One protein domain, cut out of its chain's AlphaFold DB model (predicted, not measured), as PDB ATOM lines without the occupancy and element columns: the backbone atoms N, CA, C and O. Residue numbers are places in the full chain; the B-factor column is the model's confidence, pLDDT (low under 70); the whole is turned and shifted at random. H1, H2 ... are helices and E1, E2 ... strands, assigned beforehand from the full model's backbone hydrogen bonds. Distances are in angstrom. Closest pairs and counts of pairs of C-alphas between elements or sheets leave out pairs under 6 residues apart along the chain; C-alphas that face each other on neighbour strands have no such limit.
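AT A GLANCE: This is residues 295 to 367 of the 933 residues of the protein "Hypothetical protein" of Ditylum brightwellii (UniProt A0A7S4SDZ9). There is little regular structure: a small antiparallel sheet, E1 - E2 - E3, whose long inner strand E2 bends by 66 degrees, with most of the printed residues in loops and ends outside it. Unnamed residues 341 to 367 fold back until 365 to 366 pair with E1, while 295 to 296 pair with E3. The 73 printed residues, with H1, E1, E2 and E3 in that order, are mostly strand by class, with 21 in named elements; the whole is compact, radius of gyration of the C-alphas 12.2 A, spans 33 by 24 by 17 A.

IN THESE COORDINATES: H1 is residues 299 to 302, beginning at C-alpha (27.140, -37.968, 3.202). E1 is 311 to 314, E2 325 to 333 and 21.7 A long, E3 337 to 340, ending at (41.402, -28.505, 2.679).

HOW THE PARTS SIT: H1, too short for an O i to N i+4 pair, only grazes the sheet. The meander, each strand the antiparallel neighbour of the one before, is staggered: hairpin E1 and E2 has N 312 and O 327 at 2.8 A, hairpin E2 and E3 N 333 and O 337 at 2.8 A. E1 and E3 are apart.

THE WHOLE: The C-alphas of Glu 320 and Gly 334 are farthest apart, 34.9 A. The printed part has no cut. Residues 298 to 305 and 333 to 350 have pLDDT under 70.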
ATOM      1  N   LEU A 295      36.752 -31.137  -1.570       72.94
ATOM      2  CA  LEU A 295      36.180 -32.350  -2.151       72.94
ATOM      3  C   LEU A 295      34.747 -32.483  -1.647       72.94
ATOM      4  O   LEU A 295      34.474 -32.318  -0.452       72.94
ATOM      5  N   VAL A 296      33.843 -32.796  -2.571       74.00
ATOM      6  CA  VAL A 296      32.471 -33.174  -2.243       74.00
ATOM      7  C   VAL A 296      32.413 -34.693  -2.191       74.00
ATOM      8  O   VAL A 296      32.678 -35.355  -3.189       74.00
ATOM      9  N   LEU A 297      32.107 -35.235  -1.015       73.56
ATOM     10  CA  LEU A 297      32.041 -36.676  -0.767       73.56
ATOM     11  C   LEU A 297      30.630 -37.061  -0.323       73.56
ATOM     12  O   LEU A 297      29.925 -36.247   0.278       73.56
ATOM     13  N   ASP A 298      30.236 -38.314  -0.553       68.62
ATOM     14  CA  ASP A 298      28.943 -38.825  -0.095       68.62
ATOM     15  C   ASP A 298      28.778 -38.662   1.435       68.62
ATOM     16  O   ASP A 298      29.633 -39.042   2.247       68.62
ATOM     17  N   SER A 299      27.631 -38.109   1.827       60.97
ATOM     18  CA  SER A 299      27.140 -37.968   3.202       60.97
ATOM     19  C   SER A 299      27.214 -39.226   4.069       60.97
ATOM     20  O   SER A 299      27.445 -39.140   5.284       60.97
ATOM     21  N   ALA A 300      27.057 -40.404   3.467       61.69
ATOM     22  CA  ALA A 300      27.151 -41.680   4.162       61.69
ATOM     23  C   ALA A 300      28.584 -41.975   4.650       61.69
ATOM     24  O   ALA A 300      28.764 -42.692   5.634       61.69
ATOM     25  N   ILE A 301      29.600 -41.393   3.999       60.03
ATOM     26  CA  ILE A 301      31.028 -41.603   4.287       60.03
ATOM     27  C   ILE A 301      31.535 -40.595   5.333       60.03
ATOM     28  O   ILE A 301      32.293 -40.952   6.239       60.03
ATOM     29  N   THR A 302      31.098 -39.336   5.244       54.91
ATOM     30  CA  THR A 302      31.627 -38.222   6.057       54.91
ATOM     31  C   THR A 302      31.039 -38.138   7.469       54.91
ATOM     32  O   THR A 302      31.700 -37.646   8.381       54.91
ATOM     33  N   SER A 303      29.839 -38.678   7.696       53.03
ATOM     34  CA  SER A 303      29.074 -38.502   8.942       53.03
ATOM     35  C   SER A 303      29.614 -39.233  10.185       53.03
ATOM     36  O   SER A 303      29.028 -39.092  11.259       53.03
ATOM     37  N   SER A 304      30.715 -40.001  10.107       56.72
ATOM     38  CA  SER A 304      31.177 -40.777  11.279       56.72
ATOM     39  C   SER A 304      32.686 -40.948  11.517       56.72
ATOM     40  O   SER A 304      33.033 -41.412  12.605       56.72
ATOM     41  N   CYS A 305      33.601 -40.592  10.598       65.88
ATOM     42  CA  CYS A 305      35.039 -40.904  10.779       65.88
ATOM     43  C   CYS A 305      36.058 -39.873  10.245       65.88
ATOM     44  O   CYS A 305      37.251 -40.068  10.472       65.88
ATOM     45  N   TRP A 306      35.644 -38.814   9.542       78.19
ATOM     46  CA  TRP A 306      36.558 -37.794   9.001       78.19
ATOM     47  C   TRP A 306      36.458 -36.524   9.845       78.19
ATOM     48  O   TRP A 306      35.365 -36.137  10.255       78.19
ATOM     49  N   GLY A 307      37.587 -35.873  10.120       75.62
ATOM     50  CA  GLY A 307      37.615 -34.660  10.932       75.62
ATOM     51  C   GLY A 307      38.782 -33.743  10.571       75.62
ATOM     52  O   GLY A 307      39.732 -34.200   9.929       75.62
ATOM     53  N   PRO A 308      38.725 -32.460  10.974       81.44
ATOM     54  CA  PRO A 308      39.831 -31.522  10.806       81.44
ATOM     55  C   PRO A 308      41.156 -32.087  11.329       81.44
ATOM     56  O   PRO A 308      41.195 -32.702  12.395       81.44
ATOM     57  N   GLY A 309      42.233 -31.877  10.574       80.69
ATOM     58  CA  GLY A 309      43.569 -32.401  10.867       80.69
ATOM     59  C   GLY A 309      43.835 -33.822  10.356       80.69
ATOM     60  O   GLY A 309      44.976 -34.267  10.420       80.69
ATOM     61  N   ALA A 310      42.830 -34.532   9.831       84.25
ATOM     62  CA  ALA A 310      43.060 -35.816   9.177       84.25
ATOM     63  C   ALA A 310      43.783 -35.630   7.834       84.25
ATOM     64  O   ALA A 310      43.471 -34.720   7.065       84.25
ATOM     65  N   THR A 311      44.708 -36.536   7.537       86.94
ATOM     66  CA  THR A 311      45.386 -36.629   6.245       86.94
ATOM     67  C   THR A 311      44.546 -37.463   5.289       86.94
ATOM     68  O   THR A 311      44.136 -38.581   5.624       86.94
ATOM     69  N   VAL A 312      44.321 -36.937   4.090       86.12
ATOM     70  CA  VAL A 312      43.695 -37.644   2.973       86.12
ATOM     71  C   VAL A 312      44.720 -37.938   1.888       86.12
ATOM     72  O   VAL A 312      45.710 -37.224   1.742       86.12
ATOM     73  N   PHE A 313      44.461 -38.995   1.135       87.75
ATOM     74  CA  PHE A 313      45.281 -39.496   0.047       87.75
ATOM     75  C   PHE A 313      44.436 -39.681  -1.206       87.75
ATOM     76  O   PHE A 313      43.300 -40.162  -1.130       87.75
ATOM     77  N   LEU A 314      45.032 -39.329  -2.340       87.25
ATOM     78  CA  LEU A 314      44.473 -39.474  -3.673       87.25
ATOM     79  C   LEU A 314      45.491 -40.238  -4.538       87.25
ATOM     80  O   LEU A 314      46.592 -39.727  -4.771       87.25
ATOM     81  N   PRO A 315      45.164 -41.445  -5.025       88.94
ATOM     82  CA  PRO A 315      46.085 -42.295  -5.785       88.94
ATOM     83  C   PRO A 315      46.212 -41.845  -7.239       88.94
ATOM     84  O   PRO A 315      45.241 -41.315  -7.759       88.94
ATOM     85  N   SER A 316      47.356 -42.042  -7.901       86.75
ATOM     86  CA  SER A 316      47.661 -41.492  -9.240       86.75
ATOM     87  C   SER A 316      46.492 -41.420 -10.229       86.75
ATOM     88  O   SER A 316      45.754 -42.380 -10.422       86.75
ATOM     89  N   GLY A 317      46.357 -40.274 -10.897       82.94
ATOM     90  CA  GLY A 317      45.432 -40.093 -12.017       82.94
ATOM     91  C   GLY A 317      46.062 -40.349 -13.387       82.94
ATOM     92  O   GLY A 317      45.347 -40.288 -14.379       82.94
ATOM     93  N   SER A 318      47.367 -40.610 -13.462       85.75
ATOM     94  CA  SER A 318      48.098 -40.848 -14.712       85.75
ATOM     95  C   SER A 318      48.556 -42.306 -14.782       85.75
ATOM     96  O   SER A 318      48.390 -43.058 -13.822       85.75
ATOM     97  N   PRO A 319      49.167 -42.746 -15.887       89.06
ATOM     98  CA  PRO A 319      49.754 -44.073 -15.926       89.06
ATOM     99  C   PRO A 319      50.990 -44.284 -15.047       89.06
ATOM    100  O   PRO A 319      51.423 -45.423 -14.869       89.06
ATOM    101  N   GLU A 320      51.558 -43.218 -14.487       88.00
ATOM    102  CA  GLU A 320      52.658 -43.315 -13.537       88.00
ATOM    103  C   GLU A 320      52.125 -43.554 -12.124       88.00
ATOM    104  O   GLU A 320      51.561 -42.666 -11.486       88.00
ATOM    105  N   GLY A 321      52.341 -44.757 -11.596       84.06
ATOM    106  CA  GLY A 321      51.872 -45.142 -10.264       84.06
ATOM    107  C   GLY A 321      52.501 -44.389  -9.088       84.06
ATOM    108  O   GLY A 321      51.946 -44.414  -7.993       84.06
ATOM    109  N   GLY A 322      53.651 -43.740  -9.296       81.62
ATOM    110  CA  GLY A 322      54.395 -43.031  -8.250       81.62
ATOM    111  C   GLY A 322      53.906 -41.610  -7.960       81.62
ATOM    112  O   GLY A 322      54.354 -41.021  -6.980       81.62
ATOM    113  N   VAL A 323      53.004 -41.065  -8.781       79.62
ATOM    114  CA  VAL A 323      52.478 -39.702  -8.620       79.62
ATOM    115  C   VAL A 323      51.177 -39.752  -7.818       79.62
ATOM    116  O   VAL A 323      50.304 -40.565  -8.099       79.62
ATOM    117  N   TYR A 324      51.031 -38.932  -6.786       83.56
ATOM    118  CA  TYR A 324      49.856 -38.937  -5.911       83.56
ATOM    119  C   TYR A 324      49.741 -37.608  -5.170       83.56
ATOM    120  O   TYR A 324      50.723 -36.879  -5.038       83.56
ATOM    121  N   ASP A 325      48.557 -37.343  -4.619       80.06
ATOM    122  CA  ASP A 325      48.311 -36.141  -3.826       80.06
ATOM    123  C   ASP A 325      47.945 -36.508  -2.390       80.06
ATOM    124  O   ASP A 325      47.304 -37.528  -2.112       80.06
ATOM    125  N   THR A 326      48.335 -35.637  -1.466       80.88
ATOM    126  CA  THR A 326      47.901 -35.682  -0.072       80.88
ATOM    127  C   THR A 326      47.413 -34.312   0.342       80.88
ATOM    128  O   THR A 326      47.986 -33.310  -0.072       80.88
ATOM    129  N   ALA A 327      46.394 -34.267   1.193       77.50
ATOM    130  CA  ALA A 327      45.908 -33.016   1.756       77.50
ATOM    131  C   ALA A 327      45.518 -33.193   3.224       77.50
ATOM    132  O   ALA A 327      45.242 -34.303   3.688       77.50
ATOM    133  N   THR A 328      45.469 -32.083   3.955       82.50
ATOM    134  CA  THR A 328      44.971 -32.052   5.334       82.50
ATOM    135  C   THR A 328      43.581 -31.436   5.366       82.50
ATOM    136  O   THR A 328      43.364 -30.329   4.864       82.50
ATOM    137  N   VAL A 329      42.629 -32.142   5.979       79.44
ATOM    138  CA  VAL A 329      41.251 -31.668   6.147       79.44
ATOM    139  C   VAL A 329      41.237 -30.411   7.024       79.44
ATOM    140  O   VAL A 329      41.648 -30.467   8.184       79.44
ATOM    141  N   SER A 330      40.736 -29.286   6.505       77.12
ATOM    142  CA  SER A 330      40.593 -28.026   7.257       77.12
ATOM    143  C   SER A 330      39.284 -27.962   8.025       77.12
ATOM    144  O   SER A 330      39.242 -27.577   9.193       77.12
ATOM    145  N   SER A 331      38.196 -28.347   7.367       73.81
ATOM    146  CA  SER A 331      36.848 -28.295   7.914       73.81
ATOM    147  C   SER A 331      35.958 -29.316   7.219       73.81
ATOM    148  O   SER A 331      36.165 -29.648   6.052       73.81
ATOM    149  N   VAL A 332      34.956 -29.807   7.945       73.25
ATOM    150  CA  VAL A 332      33.883 -30.644   7.400       73.25
ATOM    151  C   VAL A 332      32.584 -29.869   7.589       73.25
ATOM    152  O   VAL A 332      32.196 -29.584   8.722       73.25
ATOM    153  N   GLN A 333      31.947 -29.467   6.491       66.12
ATOM    154  CA  GLN A 333      30.708 -28.692   6.500       66.12
ATOM    155  C   GLN A 333      29.531 -29.555   6.023       66.12
ATOM    156  O   GLN A 333      29.573 -30.171   4.955       66.12
ATOM    157  N   GLY A 334      28.454 -29.576   6.814       60.88
ATOM    158  CA  GLY A 334      27.223 -30.296   6.484       60.88
ATOM    159  C   GLY A 334      27.426 -31.802   6.283       60.88
ATOM    160  O   GLY A 334      28.202 -32.437   6.991       60.88
ATOM    161  N   ALA A 335      26.694 -32.364   5.320       51.47
ATOM    162  CA  ALA A 335      26.705 -33.783   4.982       51.47
ATOM    163  C   ALA A 335      27.612 -34.106   3.775       51.47
ATOM    164  O   ALA A 335      27.312 -35.041   3.053       51.47
ATOM    165  N   GLY A 336      28.674 -33.343   3.487       55.06
ATOM    166  CA  GLY A 336      29.502 -33.706   2.328       55.06
ATOM    167  C   GLY A 336      30.543 -32.722   1.813       55.06
ATOM    168  O   GLY A 336      31.046 -32.958   0.725       55.06
ATOM    169  N   ILE A 337      30.896 -31.647   2.524       51.47
ATOM    170  CA  ILE A 337      31.932 -30.720   2.040       51.47
ATOM    171  C   ILE A 337      33.162 -30.817   2.938       51.47
ATOM    172  O   ILE A 337      33.100 -30.463   4.116       51.47
ATOM    173  N   VAL A 338      34.279 -31.282   2.378       57.53
ATOM    174  CA  VAL A 338      35.591 -31.286   3.034       57.53
ATOM    175  C   VAL A 338      36.414 -30.150   2.429       57.53
ATOM    176  O   VAL A 338      36.860 -30.252   1.288       57.53
ATOM    177  N   GLY A 339      36.583 -29.053   3.166       54.00
ATOM    178  CA  GLY A 339      37.574 -28.033   2.813       54.00
ATOM    179  C   GLY A 339      38.976 -28.532   3.172       54.00
ATOM    180  O   GLY A 339      39.133 -29.226   4.182       54.00
ATOM    181  N   PHE A 340      39.996 -28.170   2.391       54.91
ATOM    182  CA  PHE A 340      41.402 -28.505   2.679       54.91
ATOM    183  C   PHE A 340      42.204 -27.263   3.087       54.91
ATOM    184  O   PHE A 340      41.832 -26.145   2.735       54.91
ATOM    185  N   VAL A 341      43.238 -27.443   3.923       42.62
ATOM    186  CA  VAL A 341      44.128 -26.341   4.369       42.62
ATOM    187  C   VAL A 341      45.205 -26.063   3.321       42.62
ATOM    188  O   VAL A 341      45.591 -24.918   3.114       42.62
ATOM    189  N   GLU A 342      45.667 -27.116   2.656       49.34
ATOM    190  CA  GLU A 342      46.618 -27.052   1.556       49.34
ATOM    191  C   GLU A 342      45.877 -27.447   0.283       49.34
ATOM    192  O   GLU A 342      45.100 -28.409   0.284       49.34
ATOM    193  N   SER A 343      46.093 -26.672  -0.785       50.84
ATOM    194  CA  SER A 343      45.705 -27.073  -2.134       50.84
ATOM    195  C   SER A 343      46.269 -28.473  -2.412       50.84
ATOM    196  O   SER A 343      47.254 -28.904  -1.813       50.84
ATOM    197  N   LEU A 344      45.638 -29.205  -3.316       52.97
ATOM    198  CA  LEU A 344      46.175 -30.454  -3.844       52.97
ATOM    199  C   LEU A 344      47.449 -30.093  -4.627       52.97
ATOM    200  O   LEU A 344      47.358 -29.571  -5.730       52.97
ATOM    201  N   VAL A 345      48.615 -30.196  -3.980       49.44
ATOM    202  CA  VAL A 345      49.839 -29.445  -4.353       49.44
ATOM    203  C   VAL A 345      50.940 -30.313  -4.976       49.44
ATOM    204  O   VAL A 345      51.954 -29.790  -5.410       49.44
ATOM    205  N   ASN A 346      50.769 -31.629  -5.133       47.12
ATOM    206  CA  ASN A 346      51.890 -32.498  -5.534       47.12
ATOM    207  C   ASN A 346      51.857 -32.985  -6.995       47.12
ATOM    208  O   ASN A 346      52.364 -34.063  -7.305       47.12
ATOM    209  N   GLY A 347      51.363 -32.154  -7.917       47.09
ATOM    210  CA  GLY A 347      51.709 -32.282  -9.338       47.09
ATOM    211  C   GLY A 347      50.898 -33.284 -10.167       47.09
ATOM    212  O   GLY A 347      51.296 -33.590 -11.289       47.09
ATOM    213  N   VAL A 348      49.746 -33.765  -9.695       49.12
ATOM    214  CA  VAL A 348      48.721 -34.309 -10.601       49.12
ATOM    215  C   VAL A 348      47.745 -33.174 -10.866       49.12
ATOM    216  O   VAL A 348      47.254 -32.564  -9.923       49.12
ATOM    217  N   GLY A 349      47.488 -32.840 -12.131       53.59
ATOM    218  CA  GLY A 349      46.511 -31.799 -12.440       53.59
ATOM    219  C   GLY A 349      45.070 -32.201 -12.086       53.59
ATOM    220  O   GLY A 349      44.853 -32.968 -11.150       53.59
ATOM    221  N   PRO A 350      44.055 -31.670 -12.781       59.41
ATOM    222  CA  PRO A 350      42.669 -31.739 -12.322       59.41
ATOM    223  C   PRO A 350      42.234 -33.153 -11.892       59.41
ATOM    224  O   PRO A 350      42.441 -34.135 -12.609       59.41
ATOM    225  N   ILE A 351      41.630 -33.276 -10.707       72.38
ATOM    226  CA  ILE A 351      41.067 -34.547 -10.236       72.38
ATOM    227  C   ILE A 351      39.849 -34.875 -11.096       72.38
ATOM    228  O   ILE A 351      38.891 -34.109 -11.107       72.38
ATOM    229  N   THR A 352      39.852 -36.035 -11.761       78.25
ATOM    230  CA  THR A 352      38.640 -36.562 -12.401       78.25
ATOM    231  C   THR A 352      37.624 -36.919 -11.315       78.25
ATOM    232  O   THR A 352      37.840 -37.867 -10.554       78.25
ATOM    233  N   SER A 353      36.544 -36.147 -11.211       78.75
ATOM    234  CA  SER A 353      35.436 -36.424 -10.295       78.75
ATOM    235  C   SER A 353      34.415 -37.374 -10.925       78.75
ATOM    236  O   SER A 353      34.387 -37.560 -12.141       78.75
ATOM    237  N   GLU A 354      33.515 -37.929 -10.112       82.81
ATOM    238  CA  GLU A 354      32.387 -38.740 -10.599       82.81
ATOM    239  C   GLU A 354      31.470 -37.967 -11.563       82.81
ATOM    240  O   GLU A 354      30.879 -38.557 -12.465       82.81
ATOM    241  N   LYS A 355      31.398 -36.635 -11.425       81.69
ATOM    242  CA  LYS A 355      30.666 -35.767 -12.354       81.69
ATOM    243  C   LYS A 355      31.361 -35.665 -13.714       81.69
ATOM    244  O   LYS A 355      30.675 -35.554 -14.727       81.69
ATOM    245  N   ASP A 356      32.692 -35.673 -13.727       77.38
ATOM    246  CA  ASP A 356      33.480 -35.573 -14.959       77.38
ATOM    247  C   ASP A 356      33.505 -36.913 -15.698       77.38
ATOM    248  O   ASP A 356      33.355 -36.955 -16.916       77.38
ATOM    249  N   SER A 357      33.676 -38.014 -14.958       85.81
ATOM    250  CA  SER A 357      33.553 -39.373 -15.477       85.81
ATOM    251  C   SER A 357      33.272 -40.384 -14.354       85.81
ATOM    252  O   SER A 357      34.146 -40.608 -13.512       85.81
ATOM    253  N   PRO A 358      32.118 -41.079 -14.354       84.69
ATOM    254  CA  PRO A 358      31.830 -42.143 -13.384       84.69
ATOM    255  C   PRO A 358      32.678 -43.414 -13.602       84.69
ATOM    256  O   PRO A 358      32.813 -44.258 -12.708       84.69
ATOM    257  N   ASP A 359      33.269 -43.561 -14.790       86.12
ATOM    258  CA  ASP A 359      34.128 -44.696 -15.134       86.12
ATOM    259  C   ASP A 359      35.546 -44.531 -14.563       86.12
ATOM    260  O   ASP A 359      36.173 -45.524 -14.195       86.12
ATOM    261  N   PHE A 360      36.036 -43.285 -14.467       86.31
ATOM    262  CA  PHE A 360      37.447 -42.958 -14.190       86.31
ATOM    263  C   PHE A 360      37.639 -41.979 -13.021       86.31
ATOM    264  O   PHE A 360      38.678 -41.319 -12.927       86.31
ATOM    265  N   ALA A 361      36.631 -41.837 -12.159       85.44
ATOM    266  CA  ALA A 361      36.721 -41.009 -10.964       85.44
ATOM    267  C   ALA A 361      37.846 -41.500 -10.038       85.44
ATOM    268  O   ALA A 361      37.985 -42.703  -9.823       85.44
ATOM    269  N   ARG A 362      38.633 -40.576  -9.471       84.12
ATOM    270  CA  ARG A 362      39.705 -40.929  -8.522       84.12
ATOM    271  C   ARG A 362      39.147 -41.242  -7.136       84.12
ATOM    272  O   ARG A 362      38.245 -40.571  -6.637       84.12
ATOM    273  N   GLU A 363      39.752 -42.221  -6.479       88.94
ATOM    274  CA  GLU A 363      39.439 -42.596  -5.109       88.94
ATOM    275  C   GLU A 363      39.968 -41.572  -4.109       88.94
ATOM    276  O   GLU A 363      41.012 -40.954  -4.309       88.94
ATOM    277  N   VAL A 364      39.291 -41.461  -2.965       86.19
ATOM    278  CA  VAL A 364      39.728 -40.623  -1.846       86.19
ATOM    279  C   VAL A 364      39.790 -41.473  -0.584       86.19
ATOM    280  O   VAL A 364      38.805 -42.104  -0.196       86.19
ATOM    281  N   ALA A 365      40.940 -41.477   0.084       88.44
ATOM    282  CA  ALA A 365      41.164 -42.274   1.283       88.44
ATOM    283  C   ALA A 365      41.627 -41.410   2.458       88.44
ATOM    284  O   ALA A 365      42.486 -40.552   2.301       88.44
ATOM    285  N   VAL A 366      41.116 -41.673   3.664       87.12
ATOM    286  CA  VAL A 366      41.656 -41.082   4.899       87.12
ATOM    287  C   VAL A 366      42.756 -41.974   5.469       87.12
ATOM    288  O   VAL A 366      42.531 -43.162   5.734       87.12
ATOM    289  N   LEU A 367      43.937 -41.405   5.700       91.00
ATOM    290  CA  LEU A 367      45.105 -42.131   6.201       91.00
ATOM    291  C   LEU A 367      45.169 -42.168   7.729       91.00
ATOM    292  O   LEU A 367      45.496 -43.207   8.295       91.00
TER     293      LEU A 367